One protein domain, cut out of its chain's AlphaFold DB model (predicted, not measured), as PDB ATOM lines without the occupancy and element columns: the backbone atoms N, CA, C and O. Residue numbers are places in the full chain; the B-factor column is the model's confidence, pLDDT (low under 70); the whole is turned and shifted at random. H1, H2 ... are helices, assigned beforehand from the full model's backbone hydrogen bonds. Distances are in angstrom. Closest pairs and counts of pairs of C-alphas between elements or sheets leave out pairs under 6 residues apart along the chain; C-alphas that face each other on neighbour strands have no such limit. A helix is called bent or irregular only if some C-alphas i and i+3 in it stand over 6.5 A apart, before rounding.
ATOM      1  N   LYS A  23       6.527  44.281  10.131       69.50
ATOM      2  CA  LYS A  23       7.827  44.305   9.438       69.50
ATOM      3  C   LYS A  23       7.670  44.324   7.928       69.50
ATOM      4  O   LYS A  23       6.742  43.694   7.433       69.50
ATOM      5  N   PRO A  24       8.579  44.962   7.172       76.81
ATOM      6  CA  PRO A  24       8.517  44.977   5.714       76.81
ATOM      7  C   PRO A  24       8.626  43.561   5.109       76.81
ATOM      8  O   PRO A  24       9.302  42.697   5.677       76.81
ATOM      9  N   PRO A  25       7.959  43.303   3.969       83.62
ATOM     10  CA  PRO A  25       8.045  42.028   3.268       83.62
ATOM     11  C   PRO A  25       9.478  41.761   2.789       83.62
ATOM     12  O   PRO A  25      10.190  42.669   2.368       83.62
ATOM     13  N   THR A  26       9.898  40.497   2.847       83.94
ATOM     14  CA  THR A  26      11.273  40.082   2.517       83.94
ATOM     15  C   THR A  26      11.405  39.410   1.155       83.94
ATOM     16  O   THR A  26      12.521  39.287   0.665       83.94
ATOM     17  N   ASN A  27      10.292  38.967   0.562       85.69
ATOM     18  CA  ASN A  27      10.235  38.254  -0.715       85.69
ATOM     19  C   ASN A  27       8.889  38.500  -1.427       85.69
ATOM     20  O   ASN A  27       7.910  38.954  -0.817       85.69
ATOM     21  N   VAL A  28       8.844  38.214  -2.727       90.00
ATOM     22  CA  VAL A  28       7.687  38.445  -3.597       90.00
ATOM     23  C   VAL A  28       6.464  37.637  -3.155       90.00
ATOM     24  O   VAL A  28       5.390  38.232  -3.060       90.00
ATOM     25  N   PRO A  29       6.546  36.333  -2.817       88.44
ATOM     26  CA  PRO A  29       5.382  35.583  -2.336       88.44
ATOM     27  C   PRO A  29       4.707  36.205  -1.103       88.44
ATOM     28  O   PRO A  29       3.474  36.288  -1.055       88.44
ATOM     29  N   VAL A  30       5.491  36.687  -0.131       85.94
ATOM     30  CA  VAL A  30       4.977  37.379   1.062       85.94
ATOM     31  C   VAL A  30       4.349  38.718   0.679       85.94
ATOM     32  O   VAL A  30       3.241  39.013   1.135       85.94
ATOM     33  N   LEU A  31       4.992  39.500  -0.195       89.81
ATOM     34  CA  LEU A  31       4.427  40.752  -0.705       89.81
ATOM     35  C   LEU A  31       3.071  40.512  -1.393       89.81
ATOM     36  O   LEU A  31       2.083  41.156  -1.052       89.81
ATOM     37  N   MET A  32       2.976  39.523  -2.284       92.00
ATOM     38  CA  MET A  32       1.737  39.182  -3.002       92.00
ATOM     39  C   MET A  32       0.616  38.727  -2.061       92.00
ATOM     40  O   MET A  32      -0.554  39.042  -2.297       92.00
ATOM     41  N   ARG A  33       0.959  37.985  -0.997       89.31
ATOM     42  CA  ARG A  33       0.011  37.574   0.050       89.31
ATOM     43  C   ARG A  33      -0.528  38.796   0.799       89.31
ATOM     44  O   ARG A  33      -1.739  38.900   0.958       89.31
ATOM     45  N   ARG A  34       0.343  39.731   1.197       88.44
ATOM     46  CA  ARG A  34      -0.032  40.960   1.921       88.44
ATOM     47  C   ARG A  34      -0.849  41.935   1.084       88.44
ATOM     48  O   ARG A  34      -1.802  42.515   1.584       88.44
ATOM     49  N   LEU A  35      -0.508  42.069  -0.195       90.94
ATOM     50  CA  LEU A  35      -1.258  42.883  -1.149       90.94
ATOM     51  C   LEU A  35      -2.594  42.236  -1.560       90.94
ATOM     52  O   LEU A  35      -3.396  42.871  -2.238       90.94
ATOM     53  N   GLY A  36      -2.850  40.975  -1.185       92.81
ATOM     54  CA  GLY A  36      -4.090  40.273  -1.527       92.81
ATOM     55  C   GLY A  36      -4.226  39.940  -3.017       92.81
ATOM     56  O   GLY A  36      -5.330  39.697  -3.500       92.81
ATOM     57  N   VAL A  37      -3.113  39.909  -3.757       93.38
ATOM     58  CA  VAL A  37      -3.088  39.702  -5.218       93.38
ATOM     59  C   VAL A  37      -2.581  38.314  -5.626       93.38
ATOM     60  O   VAL A  37      -2.282  38.053  -6.794       93.38
ATOM     61  N   ARG A  38      -2.493  37.373  -4.676       86.88
ATOM     62  CA  ARG A  38      -2.153  35.974  -4.974       86.88
ATOM     63  C   ARG A  38      -3.228  35.370  -5.891       86.88
ATOM     64  O   ARG A  38      -4.394  35.304  -5.523       86.88
ATOM     65  N   GLY A  39      -2.827  34.929  -7.085       86.50
ATOM     66  CA  GLY A  39      -3.733  34.365  -8.100       86.50
ATOM     67  C   GLY A  39      -4.357  35.384  -9.061       86.50
ATOM     68  O   GLY A  39      -5.138  34.994  -9.924       86.50
ATOM     69  N   LYS A  40      -4.004  36.668  -8.936       92.81
ATOM     70  CA  LYS A  40      -4.400  37.727  -9.871       92.81
ATOM     71  C   LYS A  40      -3.572  37.713 -11.156       92.81
ATOM     72  O   LYS A  40      -2.535  37.040 -11.235       92.81
ATOM     73  N   SER A  41      -4.026  38.461 -12.164       94.75
ATOM     74  CA  SER A  41      -3.298  38.620 -13.424       94.75
ATOM     75  C   SER A  41      -1.904  39.221 -13.185       94.75
ATOM     76  O   SER A  41      -1.568  39.706 -12.099       94.75
ATOM     77  N   ARG A  42      -1.021  39.142 -14.186       92.75
ATOM     78  CA  ARG A  42       0.305  39.769 -14.075       92.75
ATOM     79  C   ARG A  42       0.190  41.292 -13.949       92.75
ATOM     80  O   ARG A  42       0.894  41.862 -13.126       92.75
ATOM     81  N   GLU A  43      -0.718  41.902 -14.701       94.50
ATOM     82  CA  GLU A  43      -0.981  43.346 -14.695       94.50
ATOM     83  C   GLU A  43      -1.532  43.812 -13.344       94.50
ATOM     84  O   GLU A  43      -1.035  44.780 -12.780       94.50
ATOM     85  N   GLU A  44      -2.492  43.076 -12.770       95.19
ATOM     86  CA  GLU A  44      -3.036  43.374 -11.438       95.19
ATOM     87  C   GLU A  44      -1.948  43.295 -10.356       95.19
ATOM     88  O   GLU A  44      -1.908  44.118  -9.443       95.19
ATOM     89  N   ARG A  45      -1.040  42.314 -10.460       94.00
ATOM     90  CA  ARG A  45       0.102  42.200  -9.542       94.00
ATOM     91  C   ARG A  45       1.102  43.334  -9.731       94.00
ATOM     92  O   ARG A  45       1.598  43.839  -8.733       94.00
ATOM     93  N   GLN A  46       1.381  43.725 -10.973       95.69
ATOM     94  CA  GLN A  46       2.283  44.834 -11.280       95.69
ATOM     95  C   GLN A  46       1.761  46.138 -10.676       95.69
ATOM     96  O   GLN A  46       2.455  46.747  -9.874       95.69
ATOM     97  N   ALA A  47       0.500  46.488 -10.941       95.94
ATOM     98  CA  ALA A  47      -0.108  47.708 -10.414       95.94
ATOM     99  C   ALA A  47      -0.112  47.756  -8.875       95.94
ATOM    100  O   ALA A  47       0.072  48.815  -8.276       95.94
ATOM    101  N   ALA A  48      -0.312  46.608  -8.218       95.19
ATOM    102  CA  ALA A  48      -0.258  46.526  -6.762       95.19
ATOM    103  C   ALA A  48       1.167  46.700  -6.210       95.19
ATOM    104  O   ALA A  48       1.335  47.320  -5.162       95.19
ATOM    105  N   VAL A  49       2.178  46.165  -6.902       94.44
ATOM    106  CA  VAL A  49       3.588  46.362  -6.544       94.44
ATOM    107  C   VAL A  49       4.007  47.811  -6.758       94.44
ATOM    108  O   VAL A  49       4.593  48.385  -5.848       94.44
ATOM    109  N   ASP A  50       3.663  48.411  -7.898       95.56
ATOM    110  CA  ASP A  50       3.995  49.805  -8.212       95.56
ATOM    111  C   ASP A  50       3.446  50.739  -7.131       95.56
ATOM    112  O   ASP A  50       4.192  51.500  -6.524       95.56
ATOM    113  N   LYS A  51       2.162  50.575  -6.787       94.88
ATOM    114  CA  LYS A  51       1.527  51.324  -5.698       94.88
ATOM    115  C   LYS A  51       2.212  51.098  -4.350       94.88
ATOM    116  O   LYS A  51       2.336  52.018  -3.554       94.88
ATOM    117  N   TRP A  52       2.634  49.871  -4.055       94.06
ATOM    118  CA  TRP A  52       3.334  49.586  -2.803       94.06
ATOM    119  C   TRP A  52       4.698  50.290  -2.739       94.06
ATOM    120  O   TRP A  52       5.067  50.781  -1.673       94.06
ATOM    121  N   LEU A  53       5.414  50.377  -3.864       93.44
ATOM    122  CA  LEU A  53       6.719  51.036  -3.978       93.44
ATOM    123  C   LEU A  53       6.650  52.569  -3.892       93.44
ATOM    124  O   LEU A  53       7.659  53.192  -3.574       93.44
ATOM    125  N   GLU A  54       5.489  53.180  -4.142       93.69
ATOM    126  CA  GLU A  54       5.281  54.619  -3.913       93.69
ATOM    127  C   GLU A  54       5.406  54.977  -2.423       93.69
ATOM    128  O   GLU A  54       5.971  56.012  -2.073       93.69
ATOM    129  N   ASP A  55       4.915  54.091  -1.553       92.12
ATOM    130  CA  ASP A  55       4.843  54.311  -0.107       92.12
ATOM    131  C   ASP A  55       5.962  53.596   0.675       92.12
ATOM    132  O   ASP A  55       6.128  53.828   1.874       92.12
ATOM    133  N   ASN A  56       6.704  52.679   0.040       89.19
ATOM    134  CA  ASN A  56       7.634  51.779   0.725       89.19
ATOM    135  C   ASN A  56       8.931  51.563  -0.055       89.19
ATOM    136  O   ASN A  56       8.928  51.319  -1.260       89.19
ATOM    137  N   GLU A  57      10.046  51.506   0.671       88.06
ATOM    138  CA  GLU A  57      11.327  51.079   0.118       88.06
ATOM    139  C   GLU A  57      11.551  49.572   0.368       88.06
ATOM    140  O   GLU A  57      11.536  49.127   1.524       88.06
ATOM    141  N   PRO A  58      11.749  48.745  -0.679       87.88
ATOM    142  CA  PRO A  58      11.996  47.320  -0.510       87.88
ATOM    143  C   PRO A  58      13.382  47.077   0.089       87.88
ATOM    144  O   PRO A  58      14.385  47.630  -0.363       87.88
ATOM    145  N   GLY A  59      13.454  46.159   1.056       85.62
ATOM    146  CA  GLY A  59      14.735  45.635   1.520       85.62
ATOM    147  C   GLY A  59      15.493  44.917   0.396       85.62
ATOM    148  O   GLY A  59      14.890  44.445  -0.566       85.62
ATOM    149  N   ILE A  60      16.814  44.786   0.550       85.06
ATOM    150  CA  ILE A  60      17.734  44.240  -0.469       85.06
ATOM    151  C   ILE A  60      17.230  42.916  -1.075       85.06
ATOM    152  O   ILE A  60      17.184  42.782  -2.293       85.06
ATOM    153  N   MET A  61      16.802  41.959  -0.245       84.94
ATOM    154  CA  MET A  61      16.313  40.654  -0.719       84.94
ATOM    155  C   MET A  61      15.041  40.769  -1.564       84.94
ATOM    156  O   MET A  61      14.955  40.176  -2.635       84.94
ATOM    157  N   LEU A  62      14.076  41.576  -1.114       88.75
ATOM    158  CA  LEU A  62      12.840  41.798  -1.856       88.75
ATOM    159  C   LEU A  62      13.120  42.522  -3.176       88.75
ATOM    160  O   LEU A  62      12.524  42.174  -4.187       88.75
ATOM    161  N   ARG A  63      14.038  43.495  -3.184       89.06
ATOM    162  CA  ARG A  63      14.462  44.191  -4.405       89.06
ATOM    163  C   ARG A  63      15.016  43.209  -5.437       89.06
ATOM    164  O   ARG A  63      14.556  43.237  -6.572       89.06
ATOM    165  N   PHE A  64      15.935  42.323  -5.047       88.81
ATOM    166  CA  PHE A  64      16.490  41.321  -5.965       88.81
ATOM    167  C   PHE A  64      15.412  40.424  -6.574       88.81
ATOM    168  O   PHE A  64      15.410  40.212  -7.783       88.81
ATOM    169  N   GLU A  65      14.464  39.943  -5.769       89.75
ATOM    170  CA  GLU A  65      13.360  39.149  -6.307       89.75
ATOM    171  C   GLU A  65      12.436  39.980  -7.209       89.75
ATOM    172  O   GLU A  65      12.018  39.508  -8.260       89.75
ATOM    173  N   LEU A  66      12.114  41.225  -6.847       92.38
ATOM    174  CA  LEU A  66      11.304  42.096  -7.702       92.38
ATOM    175  C   LEU A  66      11.969  42.322  -9.068       92.38
ATOM    176  O   LEU A  66      11.263  42.338 -10.075       92.38
ATOM    177  N   GLU A  67      13.295  42.444  -9.126       92.69
ATOM    178  CA  GLU A  67      14.052  42.501 -10.383       92.69
ATOM    179  C   GLU A  67      13.994  41.170 -11.147       92.69
ATOM    180  O   GLU A  67      13.670  41.150 -12.334       92.69
ATOM    181  N   GLU A  68      14.261  40.047 -10.474       90.00
ATOM    182  CA  GLU A  68      14.263  38.703 -11.073       90.00
ATOM    183  C   GLU A  68      12.896  38.331 -11.655       90.00
ATOM    184  O   GLU A  68      12.792  37.816 -12.771       90.00
ATOM    185  N   PHE A  69      11.825  38.645 -10.927       87.94
ATOM    186  CA  PHE A  69      10.460  38.426 -11.377       87.94
ATOM    187  C   PHE A  69       9.979  39.500 -12.358       87.94
ATOM    188  O   PHE A  69       8.851  39.374 -12.836       87.94
ATOM    189  N   GLY A  70      10.773  40.533 -12.667       91.12
ATOM    190  CA  GLY A  70      10.466  41.582 -13.646       91.12
ATOM    191  C   GLY A  70       9.384  42.571 -13.209       91.12
ATOM    192  O   GLY A  70       8.608  43.034 -14.041       91.12
TER     193      GLY A  70
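What this domain is: This is residues 23 to 70 of the 86 residues of an uncharacterized protein of Corynebacterium sp. sy039 (UniProt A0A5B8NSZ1). What does the model look like at first sight? It is a small cluster of three helices whose centres make a triangle: the long H2 forms one side, the chain folds back after it into H3 on the other side, and the short H1 is set crosswise to both, reaching from near H3 toward H2. H1, H2 and H3 do not form a bundle of helices side by side, for H1 stands about perpendicular to H2 and to H3. What is it made of, and how large is it? The printed part has 48 residues with three named helices, in the order H1, H2, H3 along the chain, and no named strand; the class is all helix, with 30 residues in these helices. It is compact, with a radius of gyration of the C-alphas of 9.7 A, and rounded, with spans of 25 by 21 by 17 A.

Where its parts are: Where is the longest helix? H2 holds residues 42 to 55, Arg 42 to Asp 55, 14 residues. It runs from C-alpha 42 at (0.305, 39.769, -14.075) to C-alpha 55 at (4.843, 54.311, -0.107), 20.7 A from first to last C-alpha. Where does the helix before it lie? H1 holds residues 28 to 34, Val 28 to Arg 34, and measures 9.8 A from first to last C-alpha. It begins with C-alpha 28 at (7.687, 38.445, -3.597). Where does the last helix end? H3 holds residues 60 to 68, Ile 60 to Glu 68, and measures 12.5 A from first to last C-alpha. Its last C-alpha, that of Glu 68, is at (14.263, 38.703, -11.073).

How they stand to each other: How does H2 stand to H1? The two are close but not clearly touching, with 1 pair of C-alphas within 8 A: those of Met 32 and Arg 45, their closest, are 7.4 A apart. Their lines are about perpendicular, at 78 degrees, and their centres are 11.4 A apart. How does H2 stand to H3? The two follow each other in the chain but are apart, with no C-alpha of the one within 8 A of the other. Where does H3 meet H1? H1 and H3 only just touch, with 3 pairs of C-alphas within 8 A; the closest C-alphas are those of Val 28 and Glu 65, 6.3 A apart. Their lines are about perpendicular, at 74 degrees, and their centres are 12.3 A apart. Are the helices' backbones well formed? In H1 and H3 every pair of O i and N i+4 is within hydrogen-bond range, and in H2 9 of 10 such pairs are. No helix is bent or irregular.

The domain as a whole: How far does the printed part reach? The two C-alphas farthest apart are those of Lys 23 and Ser 41, at 26.1 A. The first and last printed C-alphas, those of Lys 23 and Gly 70, are 23.4 A apart. Is the printed part unbroken, and how long are its links? It runs from residue 23 to residue 70 without a cut, within a full chain of 86 residues. The link from H2 to H3, with 4 residues, is tight, and the link from H1 to H2, with 7 residues, is short. Where is the model's confidence low? The mean pLDDT of the printed part is 89.9, and one residue, Lys 23 with its C-alpha at (7.827, 44.305, 9.438), is under 70. The mean is 94 for H2 and 89 for both H1 and H3.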